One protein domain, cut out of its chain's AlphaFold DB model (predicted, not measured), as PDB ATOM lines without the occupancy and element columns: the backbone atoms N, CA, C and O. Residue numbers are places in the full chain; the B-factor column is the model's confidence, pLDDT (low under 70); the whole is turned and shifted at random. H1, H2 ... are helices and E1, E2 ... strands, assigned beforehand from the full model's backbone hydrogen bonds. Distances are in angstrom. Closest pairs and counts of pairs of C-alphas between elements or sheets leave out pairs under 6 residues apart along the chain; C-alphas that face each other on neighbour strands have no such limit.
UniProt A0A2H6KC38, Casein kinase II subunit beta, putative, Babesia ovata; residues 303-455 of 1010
ATOM      1  N   VAL A 303      -7.316   5.016  50.471       63.84
ATOM      2  CA  VAL A 303      -6.945   5.522  49.144       63.84
ATOM      3  C   VAL A 303      -7.189   4.402  48.134       63.84
ATOM      4  O   VAL A 303      -6.687   3.292  48.316       63.84
ATOM      5  N   SER A 304      -7.986   4.642  47.090       81.50
ATOM      6  CA  SER A 304      -8.240   3.592  46.105       81.50
ATOM      7  C   SER A 304      -6.996   3.341  45.249       81.50
ATOM      8  O   SER A 304      -6.131   4.206  45.097       81.50
ATOM      9  N   LEU A 305      -6.911   2.160  44.627       82.94
ATOM     10  CA  LEU A 305      -5.813   1.853  43.701       82.94
ATOM     11  C   LEU A 305      -5.765   2.825  42.508       82.94
ATOM     12  O   LEU A 305      -4.694   3.026  41.941       82.94
ATOM     13  N   LEU A 306      -6.903   3.432  42.149       84.56
ATOM     14  CA  LEU A 306      -6.981   4.483  41.138       84.56
ATOM     15  C   LEU A 306      -6.389   5.799  41.662       84.56
ATOM     16  O   LEU A 306      -5.523   6.355  41.000       84.56
ATOM     17  N   ASP A 307      -6.770   6.256  42.860       83.44
ATOM     18  CA  ASP A 307      -6.215   7.484  43.459       83.44
ATOM     19  C   ASP A 307      -4.694   7.375  43.650       83.44
ATOM     20  O   ASP A 307      -3.945   8.313  43.380       83.44
ATOM     21  N   MET A 308      -4.229   6.205  44.102       84.00
ATOM     22  CA  MET A 308      -2.812   5.905  44.284       84.00
ATOM     23  C   MET A 308      -2.056   5.858  42.948       84.00
ATOM     24  O   MET A 308      -0.901   6.272  42.900       84.00
ATOM     25  N   TRP A 309      -2.691   5.408  41.862       87.19
ATOM     26  CA  TRP A 309      -2.121   5.506  40.519       87.19
ATOM     27  C   TRP A 309      -2.063   6.960  40.038       87.19
ATOM     28  O   TRP A 309      -0.983   7.440  39.704       87.19
ATOM     29  N   CYS A 310      -3.186   7.683  40.066       84.06
ATOM     30  CA  CYS A 310      -3.292   9.050  39.546       84.06
ATOM     31  C   CYS A 310      -2.346  10.043  40.245       84.06
ATOM     32  O   CYS A 310      -1.877  10.984  39.614       84.06
ATOM     33  N   ARG A 311      -2.004   9.812  41.521       83.38
ATOM     34  CA  ARG A 311      -0.998  10.596  42.268       83.38
ATOM     35  C   ARG A 311       0.451  10.372  41.831       83.38
ATOM     36  O   ARG A 311       1.293  11.206  42.138       83.38
ATOM     37  N   ASN A 312       0.755   9.236  41.204       86.06
ATOM     38  CA  ASN A 312       2.127   8.808  40.912       86.06
ATOM     39  C   ASN A 312       2.432   8.714  39.409       86.06
ATOM     40  O   ASN A 312       3.602   8.778  39.036       86.06
ATOM     41  N   CYS A 313       1.411   8.549  38.562       85.12
ATOM     42  CA  CYS A 313       1.540   8.430  37.111       85.12
ATOM     43  C   CYS A 313       1.844   9.766  36.413       85.12
ATOM     44  O   CYS A 313       1.564  10.841  36.938       85.12
ATOM     45  N   VAL A 314       2.340   9.689  35.178       84.62
ATOM     46  CA  VAL A 314       2.526  10.847  34.301       84.62
ATOM     47  C   VAL A 314       1.224  11.128  33.547       84.62
ATOM     48  O   VAL A 314       0.729  10.280  32.804       84.62
ATOM     49  N   LEU A 315       0.672  12.327  33.722       79.31
ATOM     50  CA  LEU A 315      -0.425  12.846  32.899       79.31
ATOM     51  C   LEU A 315       0.121  13.321  31.546       79.31
ATOM     52  O   LEU A 315       1.186  13.931  31.487       79.31
ATOM     53  N   THR A 316      -0.610  13.067  30.460       75.38
ATOM     54  CA  THR A 316      -0.252  13.554  29.116       75.38
ATOM     55  C   THR A 316      -1.312  14.503  28.564       75.38
ATOM     56  O   THR A 316      -2.498  14.371  28.870       75.38
ATOM     57  N   ASN A 317      -0.892  15.432  27.699       69.94
ATOM     58  CA  ASN A 317      -1.736  16.470  27.081       69.94
ATOM     59  C   ASN A 317      -2.642  15.908  25.959       69.94
ATOM     60  O   ASN A 317      -2.771  16.497  24.884       69.94
ATOM     61  N   HIS A 318      -3.203  14.716  26.156       69.31
ATOM     62  CA  HIS A 318      -3.959  13.974  25.154       69.31
ATOM     63  C   HIS A 318      -5.315  13.548  25.713       69.31
ATOM     64  O   HIS A 318      -5.394  12.836  26.715       69.31
ATOM     65  N   ASP A 319      -6.377  13.972  25.031       65.50
ATOM     66  CA  ASP A 319      -7.764  13.653  25.364       65.50
ATOM     67  C   ASP A 319      -8.106  12.214  24.937       65.50
ATOM     68  O   ASP A 319      -8.032  11.859  23.753       65.50
ATOM     69  N   GLY A 320      -8.501  11.386  25.907       60.97
ATOM     70  CA  GLY A 320      -8.864   9.983  25.723       60.97
ATOM     71  C   GLY A 320     -10.077   9.747  24.816       60.97
ATOM     72  O   GLY A 320     -10.195   8.661  24.244       60.97
ATOM     73  N   SER A 321     -10.944  10.745  24.614       58.09
ATOM     74  CA  SER A 321     -12.082  10.669  23.686       58.09
ATOM     75  C   SER A 321     -11.655  10.614  22.210       58.09
ATOM     76  O   SER A 321     -12.361  10.048  21.374       58.09
ATOM     77  N   SER A 322     -10.472  11.151  21.890       56.97
ATOM     78  CA  SER A 322      -9.991  11.375  20.519       56.97
ATOM     79  C   SER A 322      -9.172  10.219  19.920       56.97
ATOM     80  O   SER A 322      -8.730  10.281  18.767       56.97
ATOM     81  N   VAL A 323      -8.918   9.160  20.695       66.56
ATOM     82  CA  VAL A 323      -7.780   8.256  20.465       66.56
ATOM     83  C   VAL A 323      -7.989   7.312  19.278       66.56
ATOM     84  O   VAL A 323      -8.508   6.197  19.363       66.56
ATOM     85  N   SER A 324      -7.523   7.778  18.120       71.44
ATOM     86  CA  SER A 324      -7.482   6.999  16.887       71.44
ATOM     87  C   SER A 324      -6.434   5.870  16.949       71.44
ATOM     88  O   SER A 324      -5.432   5.976  17.661       71.44
ATOM     89  N   PRO A 325      -6.573   4.805  16.135       76.44
ATOM     90  CA  PRO A 325      -5.536   3.776  16.007       76.44
ATOM     91  C   PRO A 325      -4.168   4.308  15.540       76.44
ATOM     92  O   PRO A 325      -3.149   3.701  15.856       76.44
ATOM     93  N   ALA A 326      -4.124   5.445  14.834       77.25
ATOM     94  CA  ALA A 326      -2.870   6.113  14.482       77.25
ATOM     95  C   ALA A 326      -2.225   6.793  15.705       77.25
ATOM     96  O   ALA A 326      -1.011   6.715  15.881       77.25
ATOM     97  N   MET A 327      -3.038   7.384  16.591       79.50
ATOM     98  CA  MET A 327      -2.566   7.945  17.858       79.50
ATOM     99  C   MET A 327      -2.026   6.852  18.789       79.50
ATOM    100  O   MET A 327      -0.932   6.999  19.326       79.50
ATOM    101  N   LEU A 328      -2.718   5.710  18.898       81.62
ATOM    102  CA  LEU A 328      -2.195   4.538  19.617       81.62
ATOM    103  C   LEU A 328      -0.863   4.051  19.040       81.62
ATOM    104  O   LEU A 328       0.034   3.727  19.808       81.62
ATOM    105  N   SER A 329      -0.701   4.042  17.713       81.19
ATOM    106  CA  SER A 329       0.572   3.654  17.095       81.19
ATOM    107  C   SER A 329       1.711   4.623  17.428       81.19
ATOM    108  O   SER A 329       2.825   4.170  17.664       81.19
ATOM    109  N   ARG A 330       1.448   5.938  17.491       82.81
ATOM    110  CA  ARG A 330       2.439   6.930  17.948       82.81
ATOM    111  C   ARG A 330       2.807   6.709  19.414       82.81
ATOM    112  O   ARG A 330       3.985   6.609  19.734       82.81
ATOM    113  N   LEU A 331       1.809   6.557  20.285       82.69
ATOM    114  CA  LEU A 331       2.028   6.308  21.712       82.69
ATOM    115  C   LEU A 331       2.794   4.997  21.953       82.69
ATOM    116  O   LEU A 331       3.709   4.981  22.763       82.69
ATOM    117  N   TRP A 332       2.507   3.919  21.220       86.50
ATOM    118  CA  TRP A 332       3.233   2.646  21.337       86.50
ATOM    119  C   TRP A 332       4.684   2.685  20.848       86.50
ATOM    120  O   TRP A 332       5.485   1.883  21.324       86.50
ATOM    121  N   ASN A 333       5.038   3.606  19.950       83.62
ATOM    122  CA  ASN A 333       6.435   3.819  19.561       83.62
ATOM    123  C   ASN A 333       7.243   4.522  20.670       83.62
ATOM    124  O   ASN A 333       8.447   4.310  20.756       83.62
ATOM    125  N   ILE A 334       6.588   5.326  21.518       81.62
ATOM    126  CA  ILE A 334       7.212   6.046  22.644       81.62
ATOM    127  C   ILE A 334       7.221   5.176  23.915       81.62
ATOM    128  O   ILE A 334       8.228   5.077  24.606       81.62
ATOM    129  N   TYR A 335       6.089   4.533  24.211       81.38
ATOM    130  CA  TYR A 335       5.776   3.916  25.507       81.38
ATOM    131  C   TYR A 335       5.814   2.376  25.506       81.38
ATOM    132  O   TYR A 335       5.695   1.741  26.559       81.38
ATOM    133  N   GLY A 336       6.013   1.769  24.333       83.81
ATOM    134  CA  GLY A 336       6.079   0.324  24.129       83.81
ATOM    135  C   GLY A 336       4.790  -0.269  23.550       83.81
ATOM    136  O   GLY A 336       3.671   0.118  23.889       83.81
ATOM    137  N   ASN A 337       4.942  -1.257  22.665       87.81
ATOM    138  CA  ASN A 337       3.828  -1.910  21.982       87.81
ATOM    139  C   ASN A 337       3.410  -3.209  22.713       87.81
ATOM    140  O   ASN A 337       4.173  -4.178  22.725       87.81
ATOM    141  N   PRO A 338       2.181  -3.321  23.259       88.38
ATOM    142  CA  PRO A 338       1.733  -4.504  24.006       88.38
ATOM    143  C   PRO A 338       1.593  -5.781  23.154       88.38
ATOM    144  O   PRO A 338       1.333  -6.864  23.690       88.38
ATOM    145  N   LEU A 339       1.760  -5.687  21.829       87.38
ATOM    146  CA  LEU A 339       1.855  -6.835  20.927       87.38
ATOM    147  C   LEU A 339       3.274  -7.445  20.894       87.38
ATOM    148  O   LEU A 339       3.398  -8.658  20.705       87.38
ATOM    149  N   THR A 340       4.332  -6.668  21.147       87.44
ATOM    150  CA  THR A 340       5.736  -7.135  21.104       87.44
ATOM    151  C   THR A 340       6.333  -7.466  22.477       87.44
ATOM    152  O   THR A 340       7.425  -8.023  22.542       87.44
ATOM    153  N   VAL A 341       5.615  -7.206  23.577       88.81
ATOM    154  CA  VAL A 341       6.103  -7.482  24.944       88.81
ATOM    155  C   VAL A 341       6.403  -8.977  25.170       88.81
ATOM    156  O   VAL A 341       5.514  -9.826  25.046       88.81
ATOM    157  N   THR A 342       7.635  -9.312  25.536       86.94
ATOM    158  CA  THR A 342       8.100 -10.614  26.055       86.94
ATOM    159  C   THR A 342       8.229 -10.531  27.580       86.94
ATOM    160  O   THR A 342       7.676  -9.617  28.187       86.94
ATOM    161  N   TYR A 343       8.878 -11.490  28.244       88.38
ATOM    162  CA  TYR A 343       9.234 -11.315  29.656       88.38
ATOM    163  C   TYR A 343      10.452 -10.392  29.782       88.38
ATOM    164  O   TYR A 343      10.381  -9.394  30.495       88.38
ATOM    165  N   SER A 344      11.498 -10.633  28.986       85.75
ATOM    166  CA  SER A 344      12.747  -9.855  28.988       85.75
ATOM    167  C   SER A 344      12.604  -8.348  28.753       85.75
ATOM    168  O   SER A 344      13.366  -7.577  29.324       85.75
ATOM    169  N   ASN A 345      11.652  -7.905  27.925       88.81
ATOM    170  CA  ASN A 345      11.450  -6.478  27.641       88.81
ATOM    171  C   ASN A 345      10.296  -5.843  28.445       88.81
ATOM    172  O   ASN A 345      10.081  -4.636  28.342       88.81
ATOM    173  N   SER A 346       9.571  -6.626  29.257       90.12
ATOM    174  CA  SER A 346       8.404  -6.134  30.008       90.12
ATOM    175  C   SER A 346       8.744  -5.128  31.106       90.12
ATOM    176  O   SER A 346       7.895  -4.309  31.437       90.12
ATOM    177  N   GLU A 347       9.981  -5.131  31.603       89.94
ATOM    178  CA  GLU A 347      10.512  -4.125  32.530       89.94
ATOM    179  C   GLU A 347      10.461  -2.703  31.941       89.94
ATOM    180  O   GLU A 347      10.170  -1.743  32.648       89.94
ATOM    181  N   LYS A 348      10.695  -2.581  30.626       88.88
ATOM    182  CA  LYS A 348      10.730  -1.309  29.884       88.88
ATOM    183  C   LYS A 348       9.372  -0.905  29.300       88.88
ATOM    184  O   LYS A 348       9.277   0.115  28.623       88.88
ATOM    185  N   PHE A 349       8.331  -1.713  29.495       91.62
ATOM    186  CA  PHE A 349       6.987  -1.380  29.031       91.62
ATOM    187  C   PHE A 349       6.375  -0.299  29.929       91.62
ATOM    188  O   PHE A 349       6.528  -0.341  31.146       91.62
ATOM    189  N   THR A 350       5.627   0.641  29.354       91.00
ATOM    190  CA  THR A 350       4.830   1.592  30.139       91.00
ATOM    191  C   THR A 350       3.359   1.483  29.755       91.00
ATOM    192  O   THR A 350       2.988   1.344  28.589       91.00
ATOM    193  N   PHE A 351       2.494   1.466  30.765       90.12
ATOM    194  CA  PHE A 351       1.059   1.317  30.580       90.12
ATOM    195  C   PHE A 351       0.445   2.631  30.129       90.12
ATOM    196  O   PHE A 351       0.738   3.670  30.702       90.12
ATOM    197  N   ILE A 352      -0.468   2.553  29.163       87.56
ATOM    198  CA  ILE A 352      -1.295   3.668  28.704       87.56
ATOM    199  C   ILE A 352      -2.714   3.409  29.219       87.56
ATOM    200  O   ILE A 352      -3.342   2.426  28.814       87.56
ATOM    201  N   MET A 353      -3.221   4.263  30.109       84.25
ATOM    202  CA  MET A 353      -4.556   4.127  30.698       84.25
ATOM    203  C   MET A 353      -5.330   5.445  30.636       84.25
ATOM    204  O   MET A 353      -4.862   6.478  31.106       84.25
ATOM    205  N   TYR A 354      -6.548   5.393  30.101       77.56
ATOM    206  CA  TYR A 354      -7.490   6.512  30.118       77.56
ATOM    207  C   TYR A 354      -7.926   6.810  31.562       77.56
ATOM    208  O   TYR A 354      -8.430   5.907  32.236       77.56
ATOM    209  N   SER A 355      -7.737   8.046  32.035       68.25
ATOM    210  CA  SER A 355      -8.255   8.489  33.334       68.25
ATOM    211  C   SER A 355      -9.786   8.565  33.266       68.25
ATOM    212  O   SER A 355     -10.318   9.278  32.411       68.25
ATOM    213  N   PRO A 356     -10.525   7.872  34.153       63.88
ATOM    214  CA  PRO A 356     -11.967   8.057  34.279       63.88
ATOM    215  C   PRO A 356     -12.325   9.345  35.044       63.88
ATOM    216  O   PRO A 356     -13.506   9.666  35.139       63.88
ATOM    217  N   CYS A 357     -11.336  10.046  35.611       62.34
ATOM    218  CA  CYS A 357     -11.522  11.266  36.396       62.34
ATOM    219  C   CYS A 357     -11.425  12.524  35.521       62.34
ATOM    220  O   CYS A 357     -12.291  13.388  35.598       62.34
ATOM    221  N   ASP A 358     -10.408  12.591  34.653       64.25
ATOM    222  CA  ASP A 358      -9.958  13.852  34.031       64.25
ATOM    223  C   ASP A 358      -9.993  13.820  32.491       64.25
ATOM    224  O   ASP A 358      -9.434  14.698  31.840       64.25
ATOM    225  N   ALA A 359     -10.566  12.761  31.901       66.31
ATOM    226  CA  ALA A 359     -10.564  12.427  30.462       66.31
ATOM    227  C   ALA A 359      -9.177  12.280  29.785       66.31
ATOM    228  O   ALA A 359      -9.089  11.820  28.645       66.31
ATOM    229  N   SER A 360      -8.090  12.613  30.479       73.31
ATOM    230  CA  SER A 360      -6.708  12.544  30.010       73.31
ATOM    231  C   SER A 360      -6.171  11.112  29.886       73.31
ATOM    232  O   SER A 360      -6.692  10.152  30.464       73.31
ATOM    233  N   ILE A 361      -5.080  10.952  29.137       81.00
ATOM    234  CA  ILE A 361      -4.310   9.705  29.092       81.00
ATOM    235  C   ILE A 361      -3.203   9.751  30.159       81.00
ATOM    236  O   ILE A 361      -2.322  10.612  30.113       81.00
ATOM    237  N   THR A 362      -3.224   8.785  31.081       84.50
ATOM    238  CA  THR A 362      -2.157   8.536  32.066       84.50
ATOM    239  C   THR A 362      -1.158   7.503  31.550       84.50
ATOM    240  O   THR A 362      -1.538   6.553  30.854       84.50
ATOM    241  N   VAL A 363       0.114   7.670  31.920       87.44
ATOM    242  CA  VAL A 363       1.221   6.776  31.565       87.44
ATOM    243  C   VAL A 363       2.076   6.437  32.793       87.44
ATOM    244  O   VAL A 363       2.274   7.277  33.669       87.44
ATOM    245  N   GLY A 364       2.603   5.211  32.868       87.81
ATOM    246  CA  GLY A 364       3.609   4.840  33.873       87.81
ATOM    247  C   GLY A 364       4.129   3.405  33.747       87.81
ATOM    248  O   GLY A 364       3.451   2.531  33.197       87.81
ATOM    249  N   GLY A 365       5.343   3.166  34.240       90.19
ATOM    250  CA  GLY A 365       6.053   1.884  34.166       90.19
ATOM    251  C   GLY A 365       6.332   1.264  35.535       90.19
ATOM    252  O   GLY A 365       5.521   1.363  36.460       90.19
ATOM    253  N   LEU A 366       7.499   0.625  35.658       91.75
ATOM    254  CA  LEU A 366       8.008   0.078  36.918       91.75
ATOM    255  C   LEU A 366       8.149   1.167  37.996       91.75
ATOM    256  O   LEU A 366       7.641   0.982  39.098       91.75
ATOM    257  N   ASN A 367       8.748   2.315  37.659       91.50
ATOM    258  CA  ASN A 367       9.019   3.422  38.587       91.50
ATOM    259  C   ASN A 367       7.746   3.943  39.279       91.50
ATOM    260  O   ASN A 367       7.733   4.226  40.476       91.50
ATOM    261  N   GLU A 368       6.646   4.055  38.534       92.06
ATOM    262  CA  GLU A 368       5.361   4.535  39.048       92.06
ATOM    263  C   GLU A 368       4.725   3.486  39.965       92.06
ATOM    264  O   GLU A 368       4.188   3.826  41.018       92.06
ATOM    265  N   ILE A 369       4.876   2.201  39.627       90.69
ATOM    266  CA  ILE A 369       4.453   1.090  40.485       90.69
ATOM    267  C   ILE A 369       5.323   0.961  41.744       90.69
ATOM    268  O   ILE A 369       4.766   0.664  42.798       90.69
ATOM    269  N   GLN A 370       6.629   1.247  41.694       91.06
ATOM    270  CA  GLN A 370       7.492   1.326  42.883       91.06
ATOM    271  C   GLN A 370       7.004   2.409  43.850       91.06
ATOM    272  O   GLN A 370       6.834   2.134  45.038       91.06
ATOM    273  N   LYS A 371       6.677   3.612  43.349       90.12
ATOM    274  CA  LYS A 371       6.094   4.690  44.170       90.12
ATOM    275  C   LYS A 371       4.758   4.263  44.795       90.12
ATOM    276  O   LYS A 371       4.583   4.410  46.003       90.12
ATOM    277  N   CYS A 372       3.847   3.671  44.012       88.06
ATOM    278  CA  CYS A 372       2.576   3.140  44.523       88.06
ATOM    279  C   CYS A 372       2.779   2.041  45.584       88.06
ATOM    280  O   CYS A 372       2.117   2.055  46.619       88.06
ATOM    281  N   PHE A 373       3.682   1.087  45.348       87.00
ATOM    282  CA  PHE A 373       3.935  -0.019  46.274       87.00
ATOM    283  C   PHE A 373       4.557   0.481  47.578       87.00
ATOM    284  O   PHE A 373       4.063   0.136  48.648       87.00
ATOM    285  N   LYS A 374       5.553   1.373  47.510       85.88
ATOM    286  CA  LYS A 374       6.125   2.029  48.693       85.88
ATOM    287  C   LYS A 374       5.058   2.791  49.483       85.88
ATOM    288  O   LYS A 374       4.919   2.565  50.680       85.88
ATOM    289  N   GLN A 375       4.235   3.597  48.807       83.44
ATOM    290  CA  GLN A 375       3.135   4.341  49.428       83.44
ATOM    291  C   GLN A 375       2.111   3.433  50.136       83.44
ATOM    292  O   GLN A 375       1.558   3.839  51.157       83.44
ATOM    293  N   MET A 376       1.870   2.218  49.631       81.75
ATOM    294  CA  MET A 376       1.055   1.205  50.311       81.75
ATOM    295  C   MET A 376       1.787   0.589  51.513       81.75
ATOM    296  O   MET A 376       1.209   0.493  52.594       81.75
ATOM    297  N   MET A 377       3.048   0.179  51.351       77.31
ATOM    298  CA  MET A 377       3.839  -0.438  52.423       77.31
ATOM    299  C   MET A 377       3.995   0.505  53.625       77.31
ATOM    300  O   MET A 377       3.847   0.073  54.765       77.31
ATOM    301  N   ASP A 378       4.195   1.800  53.374       75.56
ATOM    302  CA  ASP A 378       4.268   2.858  54.392       75.56
ATOM    303  C   ASP A 378       2.922   3.139  55.098       75.56
ATOM    304  O   ASP A 378       2.903   3.797  56.133       75.56
ATOM    305  N   GLN A 379       1.795   2.632  54.576       69.81
ATOM    306  CA  GLN A 379       0.449   2.799  55.152       69.81
ATOM    307  C   GLN A 379      -0.128   1.529  55.796       69.81
ATOM    308  O   GLN A 379      -1.124   1.621  56.512       69.81
ATOM    309  N   CYS A 380       0.415   0.344  55.503       60.75
ATOM    310  CA  CYS A 380      -0.252  -0.931  55.804       60.75
ATOM    311  C   CYS A 380       0.587  -1.949  56.592       60.75
ATOM    312  O   CYS A 380       0.016  -2.943  57.034       60.75
ATOM    313  N   VAL A 381       1.905  -1.755  56.747       61.81
ATOM    314  CA  VAL A 381       2.801  -2.785  57.310       61.81
ATOM    315  C   VAL A 381       3.848  -2.160  58.233       61.81
ATOM    316  O   VAL A 381       4.651  -1.329  57.797       61.81
ATOM    317  N   GLU A 382       3.871  -2.594  59.496       58.97
ATOM    318  CA  GLU A 382       4.920  -2.226  60.455       58.97
ATOM    319  C   GLU A 382       6.320  -2.632  59.939       58.97
ATOM    320  O   GLU A 382       6.447  -3.601  59.184       58.97
ATOM    321  N   PRO A 383       7.393  -1.901  60.298       57.91
ATOM    322  CA  PRO A 383       8.749  -2.185  59.830       57.91
ATOM    323  C   PRO A 383       9.369  -3.414  60.525       57.91
ATOM    324  O   PRO A 383      10.263  -3.294  61.358       57.91
ATOM    325  N   SER A 384       8.896  -4.611  60.167       59.78
ATOM    326  CA  SER A 384       9.460  -5.904  60.579       59.78
ATOM    327  C   SER A 384      10.629  -6.344  59.681       59.78
ATOM    328  O   SER A 384      10.797  -5.841  58.568       59.78
ATOM    329  N   MET A 385      11.416  -7.343  60.104       55.50
ATOM    330  CA  MET A 385      12.413  -7.957  59.205       55.50
ATOM    331  C   MET A 385      11.761  -8.680  58.015       55.50
ATOM    332  O   MET A 385      12.336  -8.719  56.933       55.50
ATOM    333  N   GLU A 386      10.532  -9.187  58.165       57.16
ATOM    334  CA  GLU A 386       9.779  -9.805  57.063       57.16
ATOM    335  C   GLU A 386       9.486  -8.796  55.942       57.16
ATOM    336  O   GLU A 386       9.502  -9.158  54.765       57.16
ATOM    337  N   ARG A 387       9.311  -7.508  56.277       62.44
ATOM    338  CA  ARG A 387       9.167  -6.425  55.293       62.44
ATOM    339  C   ARG A 387      10.420  -6.244  54.424       62.44
ATOM    340  O   ARG A 387      10.272  -5.879  53.260       62.44
ATOM    341  N   MET A 388      11.625  -6.542  54.925       62.97
ATOM    342  CA  MET A 388      12.867  -6.450  54.134       62.97
ATOM    343  C   MET A 388      12.962  -7.504  53.020       62.97
ATOM    344  O   MET A 388      13.751  -7.335  52.099       62.97
ATOM    345  N   ARG A 389      12.136  -8.560  53.055       69.44
ATOM    346  CA  ARG A 389      12.060  -9.585  51.997       69.44
ATOM    347  C   ARG A 389      11.350  -9.101  50.720       69.44
ATOM    348  O   ARG A 389      11.406  -9.774  49.696       69.44
ATOM    349  N   PHE A 390      10.661  -7.961  50.779       80.69
ATOM    350  CA  PHE A 390       9.862  -7.405  49.682       80.69
ATOM    351  C   PHE A 390      10.553  -6.179  49.078       80.69
ATOM    352  O   PHE A 390      10.053  -5.055  49.157       80.69
ATOM    353  N   ASP A 391      11.736  -6.417  48.520       80.19
ATOM    354  CA  ASP A 391      12.605  -5.408  47.922       80.19
ATOM    355  C   ASP A 391      12.219  -5.035  46.472       80.19
ATOM    356  O   ASP A 391      11.220  -5.494  45.899       80.19
ATOM    357  N   ASP A 392      13.032  -4.169  45.863       84.06
ATOM    358  CA  ASP A 392      12.870  -3.743  44.473       84.06
ATOM    359  C   ASP A 392      13.139  -4.862  43.448       84.06
ATOM    360  O   ASP A 392      12.657  -4.764  42.317       84.06
ATOM    361  N   GLU A 393      13.864  -5.934  43.792       85.88
ATOM    362  CA  GLU A 393      14.073  -7.076  42.891       85.88
ATOM    363  C   GLU A 393      12.844  -7.996  42.878       85.88
ATOM    364  O   GLU A 393      12.338  -8.331  41.800       85.88
ATOM    365  N   TRP A 394      12.276  -8.301  44.051       89.19
ATOM    366  CA  TRP A 394      10.978  -8.966  44.184       89.19
ATOM    367  C   TRP A 394       9.912  -8.209  43.388       89.19
ATOM    368  O   TRP A 394       9.232  -8.793  42.535       89.19
ATOM    369  N   LEU A 395       9.802  -6.892  43.594       90.81
ATOM    370  CA  LEU A 395       8.791  -6.072  42.930       90.81
ATOM    371  C   LEU A 395       8.991  -6.017  41.408       90.81
ATOM    372  O   LEU A 395       8.019  -6.183  40.664       90.81
ATOM    373  N   ARG A 396      10.234  -5.869  40.931       91.50
ATOM    374  CA  ARG A 396      10.598  -5.944  39.503       91.50
ATOM    375  C   ARG A 396      10.215  -7.294  38.896       91.50
ATOM    376  O   ARG A 396       9.601  -7.334  37.826       91.50
ATOM    377  N   GLY A 397      10.484  -8.398  39.594       90.00
ATOM    378  CA  GLY A 397      10.116  -9.751  39.171       90.00
ATOM    379  C   GLY A 397       8.602  -9.944  39.018       90.00
ATOM    380  O   GLY A 397       8.139 -10.430  37.977       90.00
ATOM    381  N   LYS A 398       7.811  -9.506  40.013       92.62
ATOM    382  CA  LYS A 398       6.335  -9.543  39.956       92.62
ATOM    383  C   LYS A 398       5.787  -8.612  38.871       92.62
ATOM    384  O   LYS A 398       4.873  -9.006  38.141       92.62
ATOM    385  N   TYR A 399       6.355  -7.412  38.724       93.94
ATOM    386  CA  TYR A 399       5.985  -6.453  37.682       93.94
ATOM    387  C   TYR A 399       6.127  -7.065  36.288       93.94
ATOM    388  O   TYR A 399       5.141  -7.130  35.553       93.94
ATOM    389  N   CYS A 400       7.308  -7.589  35.953       92.94
ATOM    390  CA  CYS A 400       7.579  -8.187  34.648       92.94
ATOM    391  C   CYS A 400       6.595  -9.332  34.345       92.94
ATOM    392  O   CYS A 400       5.916  -9.334  33.317       92.94
ATOM    393  N   LEU A 401       6.407 -10.258  35.296       93.19
ATOM    394  CA  LEU A 401       5.489 -11.392  35.148       93.19
ATOM    395  C   LEU A 401       4.041 -10.947  34.878       93.19
ATOM    396  O   LEU A 401       3.386 -11.441  33.950       93.19
ATOM    397  N   PHE A 402       3.513 -10.017  35.676       94.38
ATOM    398  CA  PHE A 402       2.124  -9.583  35.548       94.38
ATOM    399  C   PHE A 402       1.906  -8.669  34.334       94.38
ATOM    400  O   PHE A 402       0.887  -8.817  33.652       94.38
ATOM    401  N   THR A 403       2.875  -7.827  33.974       93.25
ATOM    402  CA  THR A 403       2.869  -7.023  32.743       93.25
ATOM    403  C   THR A 403       2.849  -7.905  31.494       93.25
ATOM    404  O   THR A 403       1.948  -7.768  30.654       93.25
ATOM    405  N   THR A 404       3.735  -8.904  31.403       92.12
ATOM    406  CA  THR A 404       3.720  -9.906  30.324       92.12
ATOM    407  C   THR A 404       2.398 -10.679  30.301       92.12
ATOM    408  O   THR A 404       1.837 -10.923  29.224       92.12
ATOM    409  N   ALA A 405       1.828 -11.017  31.463       91.56
ATOM    410  CA  ALA A 405       0.533 -11.687  31.550       91.56
ATOM    411  C   ALA A 405      -0.632 -10.827  31.022       91.56
ATOM    412  O   ALA A 405      -1.466 -11.356  30.279       91.56
ATOM    413  N   GLN A 406      -0.701  -9.527  31.336       92.56
ATOM    414  CA  GLN A 406      -1.738  -8.628  30.803       92.56
ATOM    415  C   GLN A 406      -1.564  -8.401  29.291       92.56
ATOM    416  O   GLN A 406      -2.521  -8.581  28.535       92.56
ATOM    417  N   CYS A 407      -0.344  -8.143  28.812       91.94
ATOM    418  CA  CYS A 407      -0.060  -8.003  27.376       91.94
ATOM    419  C   CYS A 407      -0.356  -9.299  26.592       91.94
ATOM    420  O   CYS A 407      -0.820  -9.279  25.449       91.94
ATOM    421  N   ARG A 408      -0.173 -10.475  27.213       89.75
ATOM    422  CA  ARG A 408      -0.586 -11.772  26.644       89.75
ATOM    423  C   ARG A 408      -2.113 -11.961  26.623       89.75
ATOM    424  O   ARG A 408      -2.612 -12.597  25.692       89.75
ATOM    425  N   LYS A 409      -2.873 -11.415  27.586       90.44
ATOM    426  CA  LYS A 409      -4.354 -11.369  27.520       90.44
ATOM    427  C   LYS A 409      -4.812 -10.461  26.373       90.44
ATOM    428  O   LYS A 409      -5.623 -10.904  25.561       90.44
ATOM    429  N   PHE A 410      -4.247  -9.254  26.267       91.19
ATOM    430  CA  PHE A 410      -4.544  -8.281  25.207       91.19
ATOM    431  C   PHE A 410      -4.364  -8.890  23.811       91.19
ATOM    432  O   PHE A 410      -5.333  -8.984  23.054       91.19
ATOM    433  N   ARG A 411      -3.178  -9.445  23.519       90.62
ATOM    434  CA  ARG A 411      -2.897 -10.176  22.269       90.62
ATOM    435  C   ARG A 411      -3.929 -11.258  21.958       90.62
ATOM    436  O   ARG A 411      -4.462 -11.300  20.855       90.62
ATOM    437  N   LYS A 412      -4.264 -12.114  22.931       89.00
ATOM    438  CA  LYS A 412      -5.252 -13.192  22.731       89.00
ATOM    439  C   LYS A 412      -6.659 -12.660  22.433       89.00
ATOM    440  O   LYS A 412      -7.381 -13.298  21.667       89.00
ATOM    441  N   SER A 413      -7.038 -11.509  22.985       89.94
ATOM    442  CA  SER A 413      -8.288 -10.826  22.639       89.94
ATOM    443  C   SER A 413      -8.240 -10.216  21.234       89.94
ATOM    444  O   SER A 413      -9.157 -10.471  20.456       89.94
ATOM    445  N   ILE A 414      -7.159  -9.521  20.860       89.75
ATOM    446  CA  ILE A 414      -6.960  -8.980  19.502       89.75
ATOM    447  C   ILE A 414      -7.026 -10.092  18.448       89.75
ATOM    448  O   ILE A 414      -7.854 -10.016  17.541       89.75
ATOM    449  N   CYS A 415      -6.267 -11.183  18.606       87.12
ATOM    450  CA  CYS A 415      -6.306 -12.318  17.679       87.12
ATOM    451  C   CYS A 415      -7.702 -12.966  17.593       87.12
ATOM    452  O   CYS A 415      -8.110 -13.411  16.520       87.12
ATOM    453  N   ARG A 416      -8.460 -13.019  18.699       88.00
ATOM    454  CA  ARG A 416      -9.842 -13.533  18.707       88.00
ATOM    455  C   ARG A 416     -10.805 -12.603  17.963       88.00
ATOM    456  O   ARG A 416     -11.720 -13.100  17.311       88.00
ATOM    457  N   CYS A 417     -10.610 -11.289  18.052       85.56
ATOM    458  CA  CYS A 417     -11.398 -10.302  17.317       85.56
ATOM    459  C   CYS A 417     -11.054 -10.306  15.821       85.56
ATOM    460  O   CYS A 417     -11.965 -10.411  15.008       85.56
ATOM    461  N   MET A 418      -9.769 -10.323  15.449       87.12
ATOM    462  CA  MET A 418      -9.333 -10.425  14.046       87.12
ATOM    463  C   MET A 418      -9.903 -11.669  13.349       87.12
ATOM    464  O   MET A 418     -10.427 -11.556  12.248       87.12
ATOM    465  N   ARG A 419      -9.936 -12.831  14.020       86.06
ATOM    466  CA  ARG A 419     -10.597 -14.054  13.508       86.06
ATOM    467  C   ARG A 419     -12.115 -13.928  13.285       86.06
ATOM    468  O   ARG A 419     -12.711 -14.847  12.737       86.06
ATOM    469  N   LYS A 420     -12.750 -12.838  13.733       82.19
ATOM    470  CA  LYS A 420     -14.174 -12.531  13.515       82.19
ATOM    471  C   LYS A 420     -14.417 -11.345  12.577       82.19
ATOM    472  O   LYS A 420     -15.478 -11.295  11.970       82.19
ATOM    473  N   SER A 421     -13.498 -10.377  12.503       75.38
ATOM    474  CA  SER A 421     -13.680  -9.129  11.742       75.38
ATOM    475  C   SER A 421     -12.688  -8.913  10.600       75.38
ATOM    476  O   SER A 421     -12.826  -7.923   9.890       75.38
ATOM    477  N   GLY A 422     -11.667  -9.762  10.447       78.50
ATOM    478  CA  GLY A 422     -10.558  -9.613   9.491       78.50
ATOM    479  C   GLY A 422      -9.591  -8.471   9.834       78.50
ATOM    480  O   GLY A 422      -8.380  -8.661   9.885       78.50
ATOM    481  N   ASN A 423     -10.130  -7.293  10.139       83.56
ATOM    482  CA  ASN A 423      -9.400  -6.047  10.330       83.56
ATOM    483  C   ASN A 423      -8.822  -5.884  11.752       83.56
ATOM    484  O   ASN A 423      -9.551  -5.965  12.747       83.56
ATOM    485  N   LEU A 424      -7.526  -5.559  11.841       81.31
ATOM    486  CA  LEU A 424      -6.845  -5.167  13.082       81.31
ATOM    487  C   LEU A 424      -7.382  -3.836  13.638       81.31
ATOM    488  O   LEU A 424      -7.576  -3.719  14.847       81.31
ATOM    489  N   LYS A 425      -7.689  -2.853  12.780       81.19
ATOM    490  CA  LYS A 425      -8.169  -1.513  13.179       81.19
ATOM    491  C   LYS A 425      -9.460  -1.590  14.007       81.19
ATOM    492  O   LYS A 425      -9.621  -0.860  14.983       81.19
ATOM    493  N   ASP A 426     -10.341  -2.527  13.659       79.44
ATOM    494  CA  ASP A 426     -11.600  -2.766  14.370       79.44
ATOM    495  C   ASP A 426     -11.449  -3.715  15.564       79.44
ATOM    496  O   ASP A 426     -12.255  -3.649  16.491       79.44
ATOM    497  N   ALA A 427     -10.416  -4.565  15.587       83.38
ATOM    498  CA  ALA A 427     -10.051  -5.330  16.776       83.38
ATOM    499  C   ALA A 427      -9.510  -4.408  17.882       83.38
ATOM    500  O   ALA A 427      -9.948  -4.519  19.025       83.38
ATOM    501  N   LEU A 428      -8.637  -3.454  17.534       81.88
ATOM    502  CA  LEU A 428      -8.092  -2.444  18.451       81.88
ATOM    503  C   LEU A 428      -9.195  -1.586  19.086       81.88
ATOM    504  O   LEU A 428      -9.222  -1.421  20.300       81.88
ATOM    505  N   ARG A 429     -10.168  -1.128  18.290       78.75
ATOM    506  CA  ARG A 429     -11.342  -0.373  18.773       78.75
ATOM    507  C   ARG A 429     -12.275  -1.159  19.706       78.75
ATOM    508  O   ARG A 429     -13.110  -0.552  20.367       78.75
ATOM    509  N   LYS A 430     -12.192  -2.495  19.732       80.62
ATOM    510  CA  LYS A 430     -13.116  -3.387  20.467       80.62
ATOM    511  C   LYS A 430     -12.470  -4.104  21.655       80.62
ATOM    512  O   LYS A 430     -13.149  -4.869  22.338       80.62
ATOM    513  N   VAL A 431     -11.174  -3.906  21.896       83.94
ATOM    514  CA  VAL A 431     -10.420  -4.584  22.960       83.94
ATOM    515  C   VAL A 431      -9.760  -3.536  23.848       83.94
ATOM    516  O   VAL A 431      -8.919  -2.771  23.391       83.94
ATOM    517  N   GLN A 432     -10.129  -3.532  25.130       84.44
ATOM    518  CA  GLN A 432      -9.517  -2.672  26.146       84.44
ATOM    519  C   GLN A 432      -7.999  -2.901  26.217       84.44
ATOM    520  O   GLN A 432      -7.543  -4.045  26.139       84.44
ATOM    521  N   LEU A 433      -7.234  -1.819  26.388       86.06
ATOM    522  CA  LEU A 433      -5.781  -1.853  26.584       86.06
ATOM    523  C   LEU A 433      -5.386  -2.651  27.850       86.06
ATOM    524  O   LEU A 433      -6.225  -2.865  28.731       86.06
ATOM    525  N   PRO A 434      -4.117  -3.096  27.976       88.81
ATOM    526  CA  PRO A 434      -3.603  -3.666  29.220       88.81
ATOM    527  C   PRO A 434      -3.851  -2.720  30.403       88.81
ATOM    528  O   PRO A 434      -3.476  -1.555  30.356       88.81
ATOM    529  N   ASN A 435      -4.486  -3.219  31.463       87.50
ATOM    530  CA  ASN A 435      -4.867  -2.408  32.621       87.50
ATOM    531  C   ASN A 435      -3.804  -2.507  33.733       87.50
ATOM    532  O   ASN A 435      -3.540  -3.600  34.245       87.50
ATOM    533  N   VAL A 436      -3.234  -1.364  34.123       89.44
ATOM    534  CA  VAL A 436      -2.187  -1.253  35.152       89.44
ATOM    535  C   VAL A 436      -2.711  -1.445  36.577       89.44
ATOM    536  O   VAL A 436      -2.060  -2.097  37.392       89.44
ATOM    537  N   LEU A 437      -3.944  -1.017  36.866       89.31
ATOM    538  CA  LEU A 437      -4.609  -1.283  38.149       89.31
ATOM    539  C   LEU A 437      -4.801  -2.789  38.362       89.31
ATOM    540  O   LEU A 437      -4.740  -3.277  39.490       89.31
ATOM    541  N   ALA A 438      -4.969  -3.552  37.277       89.75
ATOM    542  CA  ALA A 438      -5.004  -5.010  37.324       89.75
ATOM    543  C   ALA A 438      -3.614  -5.652  37.524       89.75
ATOM    544  O   ALA A 438      -3.561  -6.805  37.946       89.75
ATOM    545  N   VAL A 439      -2.507  -4.947  37.256       91.69
ATOM    546  CA  VAL A 439      -1.148  -5.359  37.662       91.69
ATOM    547  C   VAL A 439      -0.927  -5.048  39.140       91.69
ATOM    548  O   VAL A 439      -0.618  -5.969  39.891       91.69
ATOM    549  N   LEU A 440      -1.199  -3.818  39.587       89.88
ATOM    550  CA  LEU A 440      -1.140  -3.428  41.004       89.88
ATOM    551  C   LEU A 440      -1.979  -4.371  41.885       89.88
ATOM    552  O   LEU A 440      -1.474  -4.932  42.853       89.88
ATOM    553  N   THR A 441      -3.222  -4.666  41.488       90.25
ATOM    554  CA  THR A 441      -4.091  -5.633  42.189       90.25
ATOM    555  C   THR A 441      -3.486  -7.042  42.263       90.25
ATOM    556  O   THR A 441      -3.783  -7.778  43.202       90.25
ATOM    557  N   GLN A 442      -2.670  -7.458  41.288       90.94
ATOM    558  CA  GLN A 442      -1.978  -8.752  41.324       90.94
ATOM    559  C   GLN A 442      -0.728  -8.709  42.216       90.94
ATOM    560  O   GLN A 442      -0.559  -9.622  43.018       90.94
ATOM    561  N   ILE A 443       0.076  -7.641  42.159       91.31
ATOM    562  CA  ILE A 443       1.241  -7.428  43.039       91.31
ATOM    563  C   ILE A 443       0.812  -7.454  44.511       91.31
ATOM    564  O   ILE A 443       1.351  -8.230  45.292       91.31
ATOM    565  N   ILE A 444      -0.224  -6.693  44.871       87.88
ATOM    566  CA  ILE A 444      -0.742  -6.607  46.247       87.88
ATOM    567  C   ILE A 444      -1.307  -7.959  46.720       87.88
ATOM    568  O   ILE A 444      -1.157  -8.333  47.881       87.88
ATOM    569  N   LYS A 445      -1.913  -8.745  45.818       88.44
ATOM    570  CA  LYS A 445      -2.376 -10.108  46.136       88.44
ATOM    571  C   LYS A 445      -1.233 -11.112  46.297       88.44
ATOM    572  O   LYS A 445      -1.382 -12.022  47.104       88.44
ATOM    573  N   SER A 446      -0.125 -10.952  45.573       89.31
ATOM    574  CA  SER A 446       1.103 -11.725  45.805       89.31
ATOM    575  C   SER A 446       1.755 -11.344  47.131       89.31
ATOM    576  O   SER A 446       2.034 -12.232  47.925       89.31
ATOM    577  N   PHE A 447       1.888 -10.046  47.425       87.50
ATOM    578  CA  PHE A 447       2.394  -9.557  48.710       87.50
ATOM    579  C   PHE A 447       1.604 -10.155  49.887       87.50
ATOM    580  O   PHE A 447       2.171 -10.872  50.704       87.50
ATOM    581  N   ASN A 448       0.277  -9.982  49.912       84.56
ATOM    582  CA  ASN A 448      -0.575 -10.497  50.995       84.56
ATOM    583  C   ASN A 448      -0.539 -12.035  51.141       84.56
ATOM    584  O   ASN A 448      -0.801 -12.549  52.226       84.56
ATOM    585  N   LYS A 449      -0.246 -12.779  50.066       85.44
ATOM    586  CA  LYS A 449      -0.066 -14.240  50.105       85.44
ATOM    587  C   LYS A 449       1.289 -14.637  50.674       85.44
ATOM    588  O   LYS A 449       1.351 -15.488  51.554       85.44
ATOM    589  N   GLU A 450       2.353 -14.048  50.141       86.00
ATOM    590  CA  GLU A 450       3.738 -14.393  50.457       86.00
ATOM    591  C   GLU A 450       4.100 -13.922  51.877       86.00
ATOM    592  O   GLU A 450       4.727 -14.673  52.615       86.00
ATOM    593  N   TYR A 451       3.577 -12.768  52.314       80.94
ATOM    594  CA  TYR A 451       3.596 -12.325  53.716       80.94
ATOM    595  C   TYR A 451       2.791 -13.273  54.626       80.94
ATOM    596  O   TYR A 451       3.194 -13.582  55.740       80.94
ATOM    597  N   GLY A 452       1.678 -13.822  54.130       75.81
ATOM    598  CA  GLY A 452       0.910 -14.885  54.790       75.81
ATOM    599  C   GLY A 452       1.512 -16.295  54.658       75.81
ATOM    600  O   GLY A 452       0.758 -17.270  54.688       75.81
ATOM    601  N   GLY A 453       2.825 -16.424  54.417       77.50
ATOM    602  CA  GLY A 453       3.558 -17.696  54.300       77.50
ATOM    603  C   GLY A 453       3.191 -18.582  53.096       77.50
ATOM    604  O   GLY A 453       3.673 -19.705  52.972       77.50
ATOM    605  N   ASN A 454       2.324 -18.115  52.194       81.75
ATOM    606  CA  ASN A 454       1.807 -18.891  51.066       81.75
ATOM    607  C   ASN A 454       2.570 -18.572  49.773       81.75
ATOM    608  O   ASN A 454       2.041 -17.965  48.841       81.75
ATOM    609  N   GLU A 455       3.827 -19.009  49.724       83.81
ATOM    610  CA  GLU A 455       4.721 -18.815  48.580       83.81
ATOM    611  C   GLU A 455       4.340 -19.620  47.325       83.81
ATOM    612  O   GLU A 455       3.648 -20.644  47.384       83.81
TER     613      GLU A 455
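Overview. This is residues 303 to 455 of the 1010 residues of the protein "Casein kinase II subunit beta, putative" of Babesia ovata (UniProt A0A2H6KC38). A long helix, H5, runs along one side of an elongated body, with H7 crossing over its first half and the short H6 folded back at its far end. On the other side lie a small three-stranded sheet and H3, with H1 packed on H3 and H7, and H2 near the sheet's E2 edge. The printed part has 153 residues, with seven named helices and three named strands in the order H1 E1 H2 E2 E3 H3 H4 H5 H6 H7; the sheet's order is E1 - E3 - E2, all antiparallel. The class is mostly helix, and the whole is compact, with a radius of gyration of the C-alphas of 16.6 A and spans of 54 by 31 by 22 A.

Arrangement. Begin at H1, residues 305 to 310, which only grazes the sheet with residues 309 to 310. Next come E1, residues 314 to 319, and H2, residues 325 to 335, which only grazes the sheet with residues 327 to 335. E2, residues 351 to 354, and E3, residues 360 to 364, form a hairpin; look for N 353 and O 362 at 2.9 A. E3 is also the antiparallel neighbour of E1, with N 314 and O 363 at 2.8 A. E1, H2 and E2 make a split strand-helix-strand unit, two strands running the same way with E3 between them, and its crossover is right-handed. With residues 368 to 372 alone, H3, residues 366 to 380, touches H1, the closest C-alphas being those of Met 308 and Cys 372 at 6.1 A. H4, residues 386 to 389, meets the hub H5, residues 392 to 421, only through their link. H5 touches H6, residues 424 to 428, at C-alphas 417 and 427, 5.2 A apart. H7, residues 437 to 451, touches H5 at a steep tilt of 43 degrees, opposite ways; the closest C-alphas are those of Phe 402 and Val 439, 5.7 A. In H1, H2 and H6 every O i to N i+4 pair is within hydrogen-bond range; H3 has 10 of 11, H5 25 of 26 and H7 10 of 11, and H4 is too short for one.

Along the chain. Find C-alpha 305, where H1 begins, at (-5.813, 1.853, 43.701). H5 runs 42.5 A from C-alpha 392 at (12.870, -3.743, 44.473); H3 measures 20.6 A, H2 14.8 A and E1 13.9 A. H7 runs 20.8 A and ends at C-alpha 451, (3.596, -12.325, 53.716).

Size, cuts and confidence. The C-alphas farthest apart, those of Ser 384 and Gly 422, are 55.0 A apart. The printed part has no cut; the link from H2 to E2 is long, and residues 380 to 385 stand free. Mean pLDDT of the printed part is 82.3, with residue 303 and residues 317 to 323, 355 to 359 and 379 to 389 under 70.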